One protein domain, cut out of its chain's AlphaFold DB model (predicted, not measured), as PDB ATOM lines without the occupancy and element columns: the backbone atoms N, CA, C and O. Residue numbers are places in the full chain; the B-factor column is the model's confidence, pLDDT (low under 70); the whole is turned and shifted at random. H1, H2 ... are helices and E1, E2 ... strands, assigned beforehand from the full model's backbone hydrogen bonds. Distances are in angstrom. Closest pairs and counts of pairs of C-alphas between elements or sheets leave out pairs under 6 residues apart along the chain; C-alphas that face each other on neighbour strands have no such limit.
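This is residues 33 to 67 and 177 to 258 of the 258 residues of an uncharacterized protein of Sphingobacterium daejeonense (UniProt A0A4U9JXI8). A strongly twisted sheet of five strands, E1 - E2 - E8 - E7 - E6, stands between two parts: helix H1 packs over one face of it, on the side of E8, E7 and E6, and a smaller twisted sheet, E3 - E4 - E5, covers part of the other face, making a sandwich only partly face to face. The printed part has 117 residues, with one named helix and eight named strands in the order E1 E2 H1 E3 E4 E5 E6 E7 E8; it is mostly strand, and both sheets are antiparallel. It is compact, with a radius of gyration of the C-alphas of 13.9 A, and spans 43 by 35 by 29 A.

Look first at the large sheet: E1 is residues 38 to 42, E2 46 to 51, E8 252 to 257, E7 234 to 239 and E6 224 to 231, with E1 and E6 as edge strands. In the hairpin E1 and E2, find N 40 and O 48 within hydrogen-bond range at 2.8 A. Between E2 and E8, N 49 and O 254 are 2.8 A apart. E6, E7 and E8 form a meander, each strand the antiparallel neighbour of the one before; N 236 and O 228 are within hydrogen-bond range across E7 and E6 at 2.8 A, and N 255 and O 235 across E8 and E7 at 2.7 A. E6 bends by 50 degrees at residue 227. H1, residues 53 to 62, is on this sheet at a height of 8.9 A, making two layers, a helix on one face of a sheet. It lies over E7 and only just over E8 and E6, with 3 C-alphas falling on each of these two, and runs slantwise to the strands, at 48 degrees to E7 on the local plane. The closest C-alphas of H1 and E6 are those of Asn 59 and Tyr 230, 6.8 A apart. In H1, 5 of 6 O i to N i+4 pairs are within hydrogen-bond range. Turn next to E3, residues 180 to 185, E4, 193 to 200, and E5, 203 to 209, a second meander: N 183 and O 195 are 2.9 A apart, N 198 and O 205 2.8 A. The two sheets form a sandwich, two sheets face to face, their facing parts 10.6 A centre to centre and their strands at 32 degrees. E3 and E6 are near each other, with 7 pairs of C-alphas within 10 A, while E1 is apart from E3, E4 and E5.

Find C-alpha 38 at (3.408, 71.197, 152.337), where E1 begins. H1 runs 14.4 A from C-alpha 53 at (-3.576, 83.110, 148.951). E4 covers 21.9 A and E6 18.3 A; E8 ends at C-alpha 257, (2.309, 66.575, 137.470).

The C-alphas of Thr 33 and Asp 202 are the two farthest apart, at 43.9 A. Residues 68 to 176 are not printed, and C-alphas 67 and 177 are 14.0 A apart across this cut. The links E5 to E6 and E7 to E8 are long. Confidence is under 70 at residues 65 to 67, 242 to 246 and 248.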
ATOM      1  N   THR A  33      -3.969  74.060 160.825       78.81
ATOM      2  CA  THR A  33      -2.658  73.621 161.331       78.81
ATOM      3  C   THR A  33      -1.687  73.193 160.226       78.81
ATOM      4  O   THR A  33      -0.473  73.158 160.444       78.81
ATOM      5  N   VAL A  34      -2.196  72.916 159.020       79.25
ATOM      6  CA  VAL A  34      -1.383  72.482 157.875       79.25
ATOM      7  C   VAL A  34      -0.529  73.644 157.368       79.25
ATOM      8  O   VAL A  34      -1.054  74.702 157.001       79.25
ATOM      9  N   LYS A  35       0.792  73.447 157.318       83.94
ATOM     10  CA  LYS A  35       1.744  74.464 156.855       83.94
ATOM     11  C   LYS A  35       1.620  74.700 155.346       83.94
ATOM     12  O   LYS A  35       1.379  73.778 154.571       83.94
ATOM     13  N   VAL A  36       1.817  75.950 154.938       87.50
ATOM     14  CA  VAL A  36       1.951  76.348 153.527       87.50
ATOM     15  C   VAL A  36       3.154  75.636 152.892       87.50
ATOM     16  O   VAL A  36       4.112  75.303 153.589       87.50
ATOM     17  N   ASP A  37       3.064  75.374 151.590       87.19
ATOM     18  CA  ASP A  37       4.036  74.651 150.762       87.19
ATOM     19  C   ASP A  37       4.306  73.207 151.215       87.19
ATOM     20  O   ASP A  37       5.329  72.610 150.878       87.19
ATOM     21  N   THR A  38       3.358  72.612 151.945       87.44
ATOM     22  CA  THR A  38       3.408  71.197 152.337       87.44
ATOM     23  C   THR A  38       2.613  70.363 151.342       87.44
ATOM     24  O   THR A  38       1.492  70.738 150.982       87.44
ATOM     25  N   ALA A  39       3.190  69.243 150.902       93.44
ATOM     26  CA  ALA A  39       2.454  68.230 150.156       93.44
ATOM     27  C   ALA A  39       1.405  67.616 151.090       93.44
ATOM     28  O   ALA A  39       1.747  67.077 152.139       93.44
ATOM     29  N   ILE A  40       0.137  67.750 150.717       94.19
ATOM     30  CA  ILE A  40      -1.022  67.180 151.423       94.19
ATOM     31  C   ILE A  40      -1.544  65.922 150.725       94.19
ATOM     32  O   ILE A  40      -2.447  65.259 151.206       94.19
ATOM     33  N   PHE A  41      -1.012  65.626 149.542       95.56
ATOM     34  CA  PHE A  41      -1.237  64.384 148.828       95.56
ATOM     35  C   PHE A  41      -0.099  64.175 147.847       95.56
ATOM     36  O   PHE A  41       0.314  65.117 147.166       95.56
ATOM     37  N   GLU A  42       0.376  62.945 147.726       96.06
ATOM     38  CA  GLU A  42       1.433  62.614 146.788       96.06
ATOM     39  C   GLU A  42       1.344  61.146 146.369       96.06
ATOM     40  O   GLU A  42       1.220  60.251 147.201       96.06
ATOM     41  N   ASN A  43       1.423  60.900 145.064       95.69
ATOM     42  CA  ASN A  43       1.629  59.574 144.488       95.69
ATOM     43  C   ASN A  43       2.652  59.659 143.344       95.69
ATOM     44  O   ASN A  43       3.327  60.679 143.186       95.69
ATOM     45  N   ASP A  44       2.793  58.600 142.550       96.31
ATOM     46  CA  ASP A  44       3.791  58.544 141.474       96.31
ATOM     47  C   ASP A  44       3.515  59.522 140.319       96.31
ATOM     48  O   ASP A  44       4.436  59.874 139.585       96.31
ATOM     49  N   THR A  45       2.278  60.005 140.180       97.56
ATOM     50  CA  THR A  45       1.836  60.818 139.039       97.56
ATOM     51  C   THR A  45       1.590  62.277 139.410       97.56
ATOM     52  O   THR A  45       1.901  63.177 138.628       97.56
ATOM     53  N   ILE A  46       1.014  62.534 140.587       98.19
ATOM     54  CA  ILE A  46       0.626  63.873 141.034       98.19
ATOM     55  C   ILE A  46       1.056  64.139 142.474       98.19
ATOM     56  O   ILE A  46       1.134  63.234 143.306       98.19
ATOM     57  N   ALA A  47       1.278  65.412 142.777       97.94
ATOM     58  CA  ALA A  47       1.410  65.921 144.136       97.94
ATOM     59  C   ALA A  47       0.530  67.160 144.306       97.94
ATOM     60  O   ALA A  47       0.505  68.017 143.424       97.94
ATOM     61  N   ILE A  48      -0.183  67.268 145.423       97.62
ATOM     62  CA  ILE A  48      -1.010  68.428 145.767       97.62
ATOM     63  C   ILE A  48      -0.382  69.106 146.975       97.62
ATOM     64  O   ILE A  48      -0.143  68.476 148.001       97.62
ATOM     65  N   TYR A  49      -0.147  70.405 146.850       96.69
ATOM     66  CA  TYR A  49       0.406  71.250 147.895       96.69
ATOM     67  C   TYR A  49      -0.649  72.237 148.367       96.69
ATOM     68  O   TYR A  49      -1.309  72.877 147.542       96.69
ATOM     69  N   LYS A  50      -0.754  72.422 149.683       95.00
ATOM     70  CA  LYS A  50      -1.425  73.597 150.245       95.00
ATOM     71  C   LYS A  50      -0.520  74.805 150.027       95.00
ATOM     72  O   LYS A  50       0.647  74.769 150.403       95.00
ATOM     73  N   ILE A  51      -1.054  75.881 149.470       95.00
ATOM     74  CA  ILE A  51      -0.345  77.153 149.302       95.00
ATOM     75  C   ILE A  51      -1.106  78.283 149.999       95.00
ATOM     76  O   ILE A  51      -2.249  78.109 150.426       95.00
ATOM     77  N   ASP A  52      -0.479  79.448 150.140       93.00
ATOM     78  CA  ASP A  52      -1.177  80.638 150.619       93.00
ATOM     79  C   ASP A  52      -1.888  81.398 149.485       93.00
ATOM     80  O   ASP A  52      -1.639  81.203 148.288       93.00
ATOM     81  N   SER A  53      -2.797  82.291 149.878       92.94
ATOM     82  CA  SER A  53      -3.576  83.110 148.951       92.94
ATOM     83  C   SER A  53      -2.716  84.080 148.137       92.94
ATOM     84  O   SER A  53      -3.044  84.365 146.987       92.94
ATOM     85  N   SER A  54      -1.612  84.583 148.693       92.69
ATOM     86  CA  SER A  54      -0.747  85.559 148.023       92.69
ATOM     87  C   SER A  54       0.012  84.907 146.871       92.69
ATOM     88  O   SER A  54       0.036  85.446 145.762       92.69
ATOM     89  N   ALA A  55       0.572  83.718 147.097       94.25
ATOM     90  CA  ALA A  55       1.191  82.890 146.073       94.25
ATOM     91  C   ALA A  55       0.175  82.506 144.990       94.25
ATOM     92  O   ALA A  55       0.466  82.644 143.801       94.25
ATOM     93  N   PHE A  56      -1.032  82.089 145.377       95.69
ATOM     94  CA  PHE A  56      -2.092  81.753 144.427       95.69
ATOM     95  C   PHE A  56      -2.458  82.941 143.527       95.69
ATOM     96  O   PHE A  56      -2.421  82.827 142.303       95.69
ATOM     97  N   LEU A  57      -2.758  84.103 144.117       94.50
ATOM     98  CA  LEU A  57      -3.166  85.304 143.380       94.50
ATOM     99  C   LEU A  57      -2.045  85.841 142.484       94.50
ATOM    100  O   LEU A  57      -2.307  86.239 141.349       94.50
ATOM    101  N   LYS A  58      -0.791  85.798 142.951       94.94
ATOM    102  CA  LYS A  58       0.378  86.165 142.140       94.94
ATOM    103  C   LYS A  58       0.513  85.265 140.911       94.94
ATOM    104  O   LYS A  58       0.773  85.771 139.824       94.94
ATOM    105  N   ASN A  59       0.351  83.950 141.061       94.50
ATOM    106  CA  ASN A  59       0.438  83.025 139.929       94.50
ATOM    107  C   ASN A  59      -0.771  83.155 138.993       94.50
ATOM    108  O   ASN A  59      -0.583  83.137 137.781       94.50
ATOM    109  N   LYS A  60      -1.977  83.394 139.527       93.56
ATOM    110  CA  LYS A  60      -3.186  83.655 138.726       93.56
ATOM    111  C   LYS A  60      -3.034  84.892 137.840       93.56
ATOM    112  O   LYS A  60      -3.454  84.878 136.694       93.56
ATOM    113  N   ALA A  61      -2.408  85.955 138.345       91.00
ATOM    114  CA  ALA A  61      -2.158  87.166 137.560       91.00
ATOM    115  C   ALA A  61      -1.171  86.952 136.394       91.00
ATOM    116  O   ALA A  61      -1.175  87.728 135.443       91.00
ATOM    117  N   ASN A  62      -0.331  85.916 136.475       88.25
ATOM    118  CA  ASN A  62       0.671  85.580 135.464       88.25
ATOM    119  C   ASN A  62       0.281  84.358 134.618       88.25
ATOM    120  O   ASN A  62       1.050  83.965 133.741       88.25
ATOM    121  N   SER A  63      -0.869  83.731 134.882       87.44
ATOM    122  CA  SER A  63      -1.328  82.588 134.103       87.44
ATOM    123  C   SER A  63      -1.961  83.046 132.795       87.44
ATOM    124  O   SER A  63      -2.516  84.141 132.675       87.44
ATOM    125  N   ILE A  64      -1.873  82.189 131.780       77.62
ATOM    126  CA  ILE A  64      -2.605  82.407 130.539       77.62
ATOM    127  C   ILE A  64      -4.069  82.111 130.851       77.62
ATOM    128  O   ILE A  64      -4.428  80.968 131.130       77.62
ATOM    129  N   ALA A  65      -4.911  83.141 130.812       65.81
ATOM    130  CA  ALA A  65      -6.350  82.977 130.955       65.81
ATOM    131  C   ALA A  65      -6.894  82.215 129.739       65.81
ATOM    132  O   ALA A  65      -7.205  82.803 128.703       65.81
ATOM    133  N   ILE A  66      -6.991  80.894 129.857       65.75
ATOM    134  CA  ILE A  66      -7.721  80.062 128.907       65.75
ATOM    135  C   ILE A  66      -9.152  80.019 129.423       65.75
ATOM    136  O   ILE A  66      -9.465  79.298 130.363       65.75
ATOM    137  N   THR A  67     -10.006  80.871 128.867       57.38
ATOM    138  CA  THR A  67     -11.444  80.786 129.129       57.38
ATOM    139  C   THR A  67     -11.972  79.486 128.532       57.38
ATOM    140  O   THR A  67     -11.447  79.016 127.520       57.38
ATOM    141  N   SER A 177      -0.424  74.067 126.509       93.31
ATOM    142  CA  SER A 177      -0.185  73.343 125.250       93.31
ATOM    143  C   SER A 177      -1.325  72.409 124.850       93.31
ATOM    144  O   SER A 177      -1.280  71.801 123.779       93.31
ATOM    145  N   LYS A 178      -2.349  72.268 125.704       93.50
ATOM    146  CA  LYS A 178      -3.403  71.251 125.609       93.50
ATOM    147  C   LYS A 178      -2.852  69.819 125.641       93.50
ATOM    148  O   LYS A 178      -3.490  68.901 125.136       93.50
ATOM    149  N   LYS A 179      -1.664  69.601 126.217       95.94
ATOM    150  CA  LYS A 179      -1.156  68.244 126.465       95.94
ATOM    151  C   LYS A 179      -1.959  67.547 127.562       95.94
ATOM    152  O   LYS A 179      -2.262  66.364 127.445       95.94
ATOM    153  N   TYR A 180      -2.332  68.292 128.596       96.88
ATOM    154  CA  TYR A 180      -3.162  67.824 129.701       96.88
ATOM    155  C   TYR A 180      -4.454  68.626 129.801       96.88
ATOM    156  O   TYR A 180      -4.531  69.775 129.346       96.88
ATOM    157  N   ARG A 181      -5.461  68.041 130.440       95.75
ATOM    158  CA  ARG A 181      -6.658  68.755 130.879       95.75
ATOM    159  C   ARG A 181      -7.149  68.213 132.211       95.75
ATOM    160  O   ARG A 181      -7.034  67.017 132.464       95.75
ATOM    161  N   LEU A 182      -7.700  69.093 133.035       96.81
ATOM    162  CA  LEU A 182      -8.595  68.692 134.114       96.81
ATOM    163  C   LEU A 182      -9.941  68.334 133.489       96.81
ATOM    164  O   LEU A 182     -10.337  68.970 132.514       96.81
ATOM    165  N   ASN A 183     -10.616  67.338 134.039       96.81
ATOM    166  CA  ASN A 183     -12.014  67.026 133.787       96.81
ATOM    167  C   ASN A 183     -12.625  66.510 135.104       96.81
ATOM    168  O   ASN A 183     -11.915  66.320 136.096       96.81
ATOM    169  N   GLY A 184     -13.929  66.296 135.130       96.56
ATOM    170  CA  GLY A 184     -14.625  65.795 136.301       96.56
ATOM    171  C   GLY A 184     -16.052  65.404 135.978       96.56
ATOM    172  O   GLY A 184     -16.483  65.486 134.828       96.56
ATOM    173  N   TRP A 185     -16.768  64.946 136.986       96.44
ATOM    174  CA  TRP A 185     -18.180  64.608 136.884       96.44
ATOM    175  C   TRP A 185     -18.828  64.651 138.262       96.44
ATOM    176  O   TRP A 185     -18.167  64.452 139.286       96.44
ATOM    177  N   PHE A 186     -20.129  64.903 138.281       95.31
ATOM    178  CA  PHE A 186     -20.931  64.910 139.488       95.31
ATOM    179  C   PHE A 186     -21.765  63.623 139.590       95.31
ATOM    180  O   PHE A 186     -22.607  63.377 138.731       95.31
ATOM    181  N   PRO A 187     -21.606  62.802 140.644       92.00
ATOM    182  CA  PRO A 187     -22.349  61.550 140.809       92.00
ATOM    183  C   PRO A 187     -23.813  61.730 141.229       92.00
ATOM    184  O   PRO A 187     -24.532  60.746 141.388       92.00
ATOM    185  N   GLY A 188     -24.260  62.968 141.432       89.88
ATOM    186  CA  GLY A 188     -25.610  63.308 141.871       89.88
ATOM    187  C   GLY A 188     -25.738  63.523 143.380       89.88
ATOM    188  O   GLY A 188     -26.674  64.162 143.850       89.88
ATOM    189  N   GLN A 189     -24.784  63.054 144.182       84.06
ATOM    190  CA  GLN A 189     -24.771  63.316 145.620       84.06
ATOM    191  C   GLN A 189     -23.383  63.759 146.083       84.06
ATOM    192  O   GLN A 189     -22.369  63.190 145.696       84.06
ATOM    193  N   GLU A 190     -23.381  64.778 146.944       80.62
ATOM    194  CA  GLU A 190     -22.227  65.274 147.703       80.62
ATOM    195  C   GLU A 190     -21.101  65.895 146.864       80.62
ATOM    196  O   GLU A 190     -21.027  67.121 146.762       80.62
ATOM    197  N   CYS A 191     -20.214  65.081 146.294       88.50
ATOM    198  CA  CYS A 191     -18.900  65.517 145.830       88.50
ATOM    199  C   CYS A 191     -18.687  65.202 144.354       88.50
ATOM    200  O   CYS A 191     -18.898  64.075 143.916       88.50
ATOM    201  N   SER A 192     -18.221  66.194 143.595       93.12
ATOM    202  CA  SER A 192     -17.719  65.946 142.244       93.12
ATOM    203  C   SER A 192     -16.372  65.231 142.323       93.12
ATOM    204  O   SER A 192     -15.549  65.537 143.189       93.12
ATOM    205  N   ASP A 193     -16.147  64.290 141.413       94.75
ATOM    206  CA  ASP A 193     -14.852  63.637 141.224       94.75
ATOM    207  C   ASP A 193     -14.103  64.346 140.091       94.75
ATOM    208  O   ASP A 193     -14.697  64.784 139.100       94.75
ATOM    209  N   TYR A 194     -12.788  64.472 140.244       97.06
ATOM    210  CA  TYR A 194     -11.917  65.230 139.359       97.06
ATOM    211  C   TYR A 194     -10.699  64.405 138.975       97.06
ATOM    212  O   TYR A 194     -10.069  63.730 139.792       97.06
ATOM    213  N   PHE A 195     -10.309  64.501 137.712       98.06
ATOM    214  CA  PHE A 195      -9.179  63.753 137.192       98.06
ATOM    215  C   PHE A 195      -8.454  64.512 136.088       98.06
ATOM    216  O   PHE A 195      -9.025  65.301 135.336       98.06
ATOM    217  N   ILE A 196      -7.155  64.253 135.990       98.38
ATOM    218  CA  ILE A 196      -6.303  64.753 134.923       98.38
ATOM    219  C   ILE A 196      -6.314  63.742 133.788       98.38
ATOM    220  O   ILE A 196      -6.122  62.543 134.004       98.38
ATOM    221  N   GLN A 197      -6.491  64.233 132.567       97.81
ATOM    222  CA  GLN A 197      -6.328  63.454 131.350       97.81
ATOM    223  C   GLN A 197      -5.117  63.948 130.553       97.81
ATOM    224  O   GLN A 197      -4.870  65.151 130.466       97.81
ATOM    225  N   GLU A 198      -4.390  63.021 129.933       98.00
ATOM    226  CA  GLU A 198      -3.300  63.296 128.993       98.00
ATOM    227  C   GLU A 198      -3.754  63.028 127.560       98.00
ATOM    228  O   GLU A 198      -4.424  62.030 127.274       98.00
ATOM    229  N   LYS A 199      -3.362  63.912 126.645       96.38
ATOM    230  CA  LYS A 199      -3.577  63.741 125.216       96.38
ATOM    231  C   LYS A 199      -2.616  62.691 124.654       96.38
ATOM    232  O   LYS A 199      -1.404  62.893 124.632       96.38
ATOM    233  N   ILE A 200      -3.168  61.595 124.141       95.44
ATOM    234  CA  ILE A 200      -2.451  60.503 123.478       95.44
ATOM    235  C   ILE A 200      -3.052  60.322 122.080       95.44
ATOM    236  O   ILE A 200      -4.140  59.766 121.915       95.44
ATOM    237  N   GLY A 201      -2.335  60.811 121.063       92.12
ATOM    238  CA  GLY A 201      -2.870  60.938 119.705       92.12
ATOM    239  C   GLY A 201      -4.011  61.957 119.663       92.12
ATOM    240  O   GLY A 201      -3.859  63.082 120.145       92.12
ATOM    241  N   ASP A 202      -5.162  61.545 119.133       87.81
ATOM    242  CA  ASP A 202      -6.363  62.388 119.022       87.81
ATOM    243  C   ASP A 202      -7.316  62.281 120.223       87.81
ATOM    244  O   ASP A 202      -8.355  62.942 120.252       87.81
ATOM    245  N   ASN A 203      -6.965  61.474 121.229       90.12
ATOM    246  CA  ASN A 203      -7.819  61.197 122.381       90.12
ATOM    247  C   ASN A 203      -7.156  61.625 123.687       90.12
ATOM    248  O   ASN A 203      -5.933  61.626 123.811       90.12
ATOM    249  N   TYR A 204      -7.974  61.934 124.686       94.44
ATOM    250  CA  TYR A 204      -7.524  62.134 126.057       94.44
ATOM    251  C   TYR A 204      -7.782  60.867 126.866       94.44
ATOM    252  O   TYR A 204      -8.868  60.299 126.795       94.44
ATOM    253  N   LYS A 205      -6.788  60.419 127.634       95.88
ATOM    254  CA  LYS A 205      -6.907  59.270 128.540       95.88
ATOM    255  C   LYS A 205      -6.678  59.712 129.973       95.88
ATOM    256  O   LYS A 205      -5.858  60.594 130.209       95.88
ATOM    257  N   VAL A 206      -7.382  59.098 130.921       97.62
ATOM    258  CA  VAL A 206      -7.182  59.364 132.352       97.62
ATOM    259  C   VAL A 206      -5.736  59.044 132.730       97.62
ATOM    260  O   VAL A 206      -5.261  57.935 132.494       97.62
ATOM    261  N   LEU A 207      -5.054  60.034 133.297       98.12
ATOM    262  CA  LEU A 207      -3.678  59.947 133.776       98.12
ATOM    263  C   LEU A 207      -3.640  59.785 135.299       98.12
ATOM    264  O   LEU A 207      -2.907  58.949 135.818       98.12
ATOM    265  N   ALA A 208      -4.426  60.587 136.018       97.62
ATOM    266  CA  ALA A 208      -4.485  60.561 137.474       97.62
ATOM    267  C   ALA A 208      -5.841  61.044 137.979       97.62
ATOM    268  O   ALA A 208      -6.424  61.961 137.407       97.62
ATOM    269  N   ARG A 209      -6.307  60.460 139.083       96.56
ATOM    270  CA  ARG A 209      -7.476  60.944 139.823       96.56
ATOM    271  C   ARG A 209      -7.029  61.791 141.003       96.56
ATOM    272  O   ARG A 209      -6.026  61.475 141.644       96.56
ATOM    273  N   MET A 210      -7.764  62.861 141.265       95.75
ATOM    274  CA  MET A 210      -7.559  63.684 142.447       95.75
ATOM    275  C   MET A 210      -8.287  63.043 143.637       95.75
ATOM    276  O   MET A 210      -9.382  62.511 143.464       95.75
ATOM    277  N   PRO A 211      -7.708  63.063 144.846       93.56
ATOM    278  CA  PRO A 211      -8.414  62.608 146.035       93.56
ATOM    279  C   PRO A 211      -9.590  63.546 146.326       93.56
ATOM    280  O   PRO A 211      -9.412  64.759 146.403       93.56
ATOM    281  N   ILE A 212     -10.783  62.984 146.516       90.19
ATOM    282  CA  ILE A 212     -11.980  63.759 146.877       90.19
ATOM    283  C   ILE A 212     -11.875  64.258 148.325       90.19
ATOM    284  O   ILE A 212     -12.218  65.402 148.617       90.19
ATOM    285  N   HIS A 213     -11.342  63.420 149.219       88.88
ATOM    286  CA  HIS A 213     -11.167  63.722 150.638       88.88
ATOM    287  C   HIS A 213      -9.704  63.564 151.046       88.88
ATOM    288  O   HIS A 213      -9.067  62.555 150.742       88.88
ATOM    289  N   LEU A 214      -9.202  64.550 151.778       87.00
ATOM    290  CA  LEU A 214      -7.908  64.557 152.453       87.00
ATOM    291  C   LEU A 214      -8.182  64.640 153.954       87.00
ATOM    292  O   LEU A 214      -8.045  65.688 154.587       87.00
ATOM    293  N   THR A 215      -8.710  63.539 154.493       80.38
ATOM    294  CA  THR A 215      -9.257  63.471 155.854       80.38
ATOM    295  C   THR A 215      -8.200  63.742 156.922       80.38
ATOM    296  O   THR A 215      -8.515  64.362 157.936       80.38
ATOM    297  N   GLU A 216      -6.958  63.305 156.697       81.38
ATOM    298  CA  GLU A 216      -5.844  63.513 157.633       81.38
ATOM    299  C   GLU A 216      -5.451  64.993 157.727       81.38
ATOM    300  O   GLU A 216      -5.076  65.477 158.793       81.38
ATOM    301  N   GLU A 217      -5.606  65.735 156.634       82.38
ATOM    302  CA  GLU A 217      -5.311  67.163 156.532       82.38
ATOM    303  C   GLU A 217      -6.546  68.053 156.740       82.38
ATOM    304  O   GLU A 217      -6.423  69.277 156.822       82.38
ATOM    305  N   GLY A 218      -7.735  67.453 156.833       83.56
ATOM    306  CA  GLY A 218      -9.001  68.148 157.041       83.56
ATOM    307  C   GLY A 218      -9.491  68.923 155.816       83.56
ATOM    308  O   GLY A 218     -10.167  69.939 155.980       83.56
ATOM    309  N   PHE A 219      -9.152  68.488 154.598       86.75
ATOM    310  CA  PHE A 219      -9.617  69.122 153.358       86.75
ATOM    311  C   PHE A 219     -10.592  68.232 152.581       86.75
ATOM    312  O   PHE A 219     -10.365  67.039 152.409       86.75
ATOM    313  N   ASP A 220     -11.635  68.855 152.034       88.56
ATOM    314  CA  ASP A 220     -12.563  68.241 151.082       88.56
ATOM    315  C   ASP A 220     -12.392  68.922 149.720       88.56
ATOM    316  O   ASP A 220     -12.620  70.126 149.594       88.56
ATOM    317  N   LEU A 221     -12.003  68.171 148.690       90.81
ATOM    318  CA  LEU A 221     -11.828  68.654 147.313       90.81
ATOM    319  C   LEU A 221     -13.082  68.414 146.448       90.81
ATOM    320  O   LEU A 221     -13.005  68.371 145.225       90.81
ATOM    321  N   CYS A 222     -14.248  68.309 147.094       87.25
ATOM    322  CA  CYS A 222     -15.553  67.987 146.501       87.25
ATOM    323  C   CYS A 222     -16.064  68.979 145.453       87.25
ATOM    324  O   CYS A 222     -16.889  68.635 144.608       87.25
ATOM    325  N   THR A 223     -15.634  70.233 145.537       89.44
ATOM    326  CA  THR A 223     -15.982  71.266 144.564       89.44
ATOM    327  C   THR A 223     -14.772  72.151 144.370       89.44
ATOM    328  O   THR A 223     -14.266  72.729 145.334       89.44
ATOM    329  N   LEU A 224     -14.308  72.255 143.131       92.69
ATOM    330  CA  LEU A 224     -13.169  73.085 142.768       92.69
ATOM    331  C   LEU A 224     -13.642  74.407 142.156       92.69
ATOM    332  O   LEU A 224     -14.564  74.435 141.343       92.69
ATOM    333  N   LYS A 225     -12.980  75.507 142.515       91.19
ATOM    334  CA  LYS A 225     -13.195  76.837 141.932       91.19
ATOM    335  C   LYS A 225     -11.877  77.543 141.655       91.19
ATOM    336  O   LYS A 225     -10.822  77.129 142.134       91.19
ATOM    337  N   ASP A 226     -11.964  78.649 140.916       91.75
ATOM    338  CA  ASP A 226     -10.807  79.466 140.533       91.75
ATOM    339  C   ASP A 226      -9.683  78.629 139.908       91.75
ATOM    340  O   ASP A 226      -8.504  78.853 140.169       91.75
ATOM    341  N   ILE A 227     -10.064  77.635 139.111       93.94
ATOM    342  CA  ILE A 227      -9.138  76.682 138.516       93.94
ATOM    343  C   ILE A 227      -8.363  77.380 137.399       93.94
ATOM    344  O   ILE A 227      -8.963  78.036 136.547       93.94
ATOM    345  N   PHE A 228      -7.040  77.237 137.378       94.38
ATOM    346  CA  PHE A 228      -6.222  77.677 136.251       94.38
ATOM    347  C   PHE A 228      -4.931  76.872 136.139       94.38
ATOM    348  O   PHE A 228      -4.314  76.501 137.137       94.38
ATOM    349  N   TRP A 229      -4.480  76.656 134.908       95.25
ATOM    350  CA  TRP A 229      -3.147  76.128 134.648       95.25
ATOM    351  C   TRP A 229      -2.136  77.273 134.581       95.25
ATOM    352  O   TRP A 229      -2.329  78.243 133.850       95.25
ATOM    353  N   TYR A 230      -1.045  77.161 135.334       95.00
ATOM    354  CA  TYR A 230       0.091  78.083 135.236       95.00
ATOM    355  C   TYR A 230       1.096  77.619 134.171       95.00
ATOM    356  O   TYR A 230       1.662  78.422 133.435       95.00
ATOM    357  N   SER A 231       1.279  76.304 134.054       95.44
ATOM    358  CA  SER A 231       2.071  75.644 133.014       95.44
ATOM    359  C   SER A 231       1.407  74.317 132.643       95.44
ATOM    360  O   SER A 231       0.376  73.971 133.209       95.44
ATOM    361  N   ASP A 232       1.998  73.526 131.747       95.56
ATOM    362  CA  ASP A 232       1.469  72.189 131.444       95.56
ATOM    363  C   ASP A 232       1.514  71.213 132.622       95.56
ATOM    364  O   ASP A 232       0.829  70.196 132.600       95.56
ATOM    365  N   ARG A 233       2.322  71.495 133.646       96.75
ATOM    366  CA  ARG A 233       2.500  70.608 134.801       96.75
ATOM    367  C   ARG A 233       1.959  71.181 136.098       96.75
ATOM    368  O   ARG A 233       1.987  70.479 137.100       96.75
ATOM    369  N   GLU A 234       1.495  72.427 136.094       97.19
ATOM    370  CA  GLU A 234       1.058  73.116 137.306       97.19
ATOM    371  C   GLU A 234      -0.381  73.601 137.172       97.19
ATOM    372  O   GLU A 234      -0.669  74.529 136.408       97.19
ATOM    373  N   LEU A 235      -1.265  72.994 137.959       97.12
ATOM    374  CA  LEU A 235      -2.670  73.357 138.083       97.12
ATOM    375  C   LEU A 235      -2.905  73.988 139.453       97.12
ATOM    376  O   LEU A 235      -2.521  73.433 140.477       97.12
ATOM    377  N   TYR A 236      -3.576  75.126 139.484       97.06
ATOM    378  CA  TYR A 236      -3.960  75.814 140.707       97.06
ATOM    379  C   TYR A 236      -5.476  75.782 140.837       97.06
ATOM    380  O   TYR A 236      -6.193  75.904 139.844       97.06
ATOM    381  N   PHE A 237      -5.964  75.613 142.060       95.75
ATOM    382  CA  PHE A 237      -7.392  75.644 142.363       95.75
ATOM    383  C   PHE A 237      -7.637  76.011 143.827       95.75
ATOM    384  O   PHE A 237      -6.734  76.002 144.669       95.75
ATOM    385  N   ARG A 238      -8.889  76.324 144.132       93.62
ATOM    386  CA  ARG A 238      -9.426  76.407 145.492       93.62
ATOM    387  C   ARG A 238     -10.501  75.346 145.635       93.62
ATOM    388  O   ARG A 238     -11.180  75.041 144.657       93.62
ATOM    389  N   ASN A 239     -10.688  74.823 146.836       91.38
ATOM    390  CA  ASN A 239     -11.886  74.047 147.131       91.38
ATOM    391  C   ASN A 239     -13.009  74.962 147.645       91.38
ATOM    392  O   ASN A 239     -12.762  76.080 148.105       91.38
ATOM    393  N   THR A 240     -14.242  74.473 147.567       84.19
ATOM    394  CA  THR A 240     -15.409  75.004 148.279       84.19
ATOM    395  C   THR A 240     -16.206  73.891 148.915       84.19
ATOM    396  O   THR A 240     -16.262  72.790 148.378       84.19
ATOM    397  N   TYR A 241     -16.886  74.206 150.013       72.88
ATOM    398  CA  TYR A 241     -17.851  73.306 150.628       72.88
ATOM    399  C   TYR A 241     -19.265  73.836 150.389       72.88
ATOM    400  O   TYR A 241     -19.585  74.921 150.865       72.88
ATOM    401  N   PHE A 242     -20.085  73.118 149.614       68.19
ATOM    402  CA  PHE A 242     -21.477  73.482 149.280       68.19
ATOM    403  C   PHE A 242     -21.699  74.959 148.883       68.19
ATOM    404  O   PHE A 242     -22.713  75.559 149.227       68.19
ATOM    405  N   GLY A 243     -20.741  75.572 148.179       60.72
ATOM    406  CA  GLY A 243     -20.842  76.970 147.745       60.72
ATOM    407  C   GLY A 243     -20.693  78.019 148.855       60.72
ATOM    408  O   GLY A 243     -20.856  79.208 148.586       60.72
ATOM    409  N   PHE A 244     -20.353  77.625 150.088       63.97
ATOM    410  CA  PHE A 244     -20.004  78.574 151.140       63.97
ATOM    411  C   PHE A 244     -18.613  79.168 150.874       63.97
ATOM    412  O   PHE A 244     -17.626  78.451 150.698       63.97
ATOM    413  N   GLU A 245     -18.539  80.501 150.845       64.00
ATOM    414  CA  GLU A 245     -17.292  81.252 150.641       64.00
ATOM    415  C   GLU A 245     -16.419  81.328 151.905       64.00
ATOM    416  O   GLU A 245     -15.232  81.641 151.808       64.00
ATOM    417  N   GLU A 246     -16.979  80.994 153.071       65.94
ATOM    418  CA  GLU A 246     -16.297  80.987 154.365       65.94
ATOM    419  C   GLU A 246     -16.509  79.634 155.066       65.94
ATOM    420  O   GLU A 246     -17.513  79.402 155.735       65.94
ATOM    421  N   ASP A 247     -15.552  78.718 154.904       71.38
ATOM    422  CA  ASP A 247     -15.442  77.465 155.658       71.38
ATOM    423  C   ASP A 247     -13.965  77.265 156.034       71.38
ATOM    424  O   ASP A 247     -13.053  77.607 155.279       71.38
ATOM    425  N   LYS A 248     -13.695  76.732 157.227       69.69
ATOM    426  CA  LYS A 248     -12.320  76.494 157.695       69.69
ATOM    427  C   LYS A 248     -11.558  75.500 156.812       69.69
ATOM    428  O   LYS A 248     -10.334  75.552 156.740       69.69
ATOM    429  N   ARG A 249     -12.270  74.612 156.117       72.50
ATOM    430  CA  ARG A 249     -11.714  73.636 155.172       72.50
ATOM    431  C   ARG A 249     -11.370  74.257 153.825       72.50
ATOM    432  O   ARG A 249     -10.871  73.547 152.962       72.50
ATOM    433  N   LEU A 250     -11.635  75.546 153.609       83.69
ATOM    434  CA  LEU A 250     -11.232  76.220 152.380       83.69
ATOM    435  C   LEU A 250      -9.717  76.423 152.359       83.69
ATOM    436  O   LEU A 250      -9.105  76.869 153.329       83.69
ATOM    437  N   GLY A 251      -9.116  76.136 151.214       90.12
ATOM    438  CA  GLY A 251      -7.692  76.278 150.976       90.12
ATOM    439  C   GLY A 251      -7.387  76.739 149.559       90.12
ATOM    440  O   GLY A 251      -8.242  76.762 148.670       90.12
ATOM    441  N   TYR A 252      -6.129  77.122 149.372       94.19
ATOM    442  CA  TYR A 252      -5.533  77.357 148.066       94.19
ATOM    443  C   TYR A 252      -4.567  76.216 147.808       94.19
ATOM    444  O   TYR A 252      -3.788  75.850 148.692       94.19
ATOM    445  N   PHE A 253      -4.616  75.658 146.606       96.50
ATOM    446  CA  PHE A 253      -3.839  74.478 146.278       96.50
ATOM    447  C   PHE A 253      -3.118  74.634 144.955       96.50
ATOM    448  O   PHE A 253      -3.538  75.372 144.057       96.50
ATOM    449  N   LYS A 254      -2.028  73.883 144.856       97.38
ATOM    450  CA  LYS A 254      -1.256  73.677 143.642       97.38
ATOM    451  C   LYS A 254      -1.063  72.181 143.443       97.38
ATOM    452  O   LYS A 254      -0.470  71.528 144.297       97.38
ATOM    453  N   LEU A 255      -1.531  71.657 142.321       98.06
ATOM    454  CA  LEU A 255      -1.250  70.310 141.846       98.06
ATOM    455  C   LEU A 255      -0.095  70.350 140.846       98.06
ATOM    456  O   LEU A 255      -0.092  71.155 139.913       98.06
ATOM    457  N   ILE A 256       0.873  69.462 141.051       98.19
ATOM    458  CA  ILE A 256       2.038  69.258 140.194       98.19
ATOM    459  C   ILE A 256       1.946  67.877 139.544       98.19
ATOM    460  O   ILE A 256       1.782  66.881 140.249       98.19
ATOM    461  N   LEU A 257       2.088  67.818 138.218       97.81
ATOM    462  CA  LEU A 257       2.309  66.575 137.470       97.81
ATOM    463  C   LEU A 257       3.801  66.210 137.500       97.81
ATOM    464  O   LEU A 257       4.642  67.041 137.133       97.81
ATOM    465  N   LYS A 258       4.119  64.984 137.921       94.94
ATOM    466  CA  LYS A 258       5.495  64.473 138.037       94.94
ATOM    467  C   LYS A 258       6.065  64.033 136.683       94.94
ATOM    468  O   LYS A 258       5.355  63.346 135.924       94.94
TER     469      LYS A 258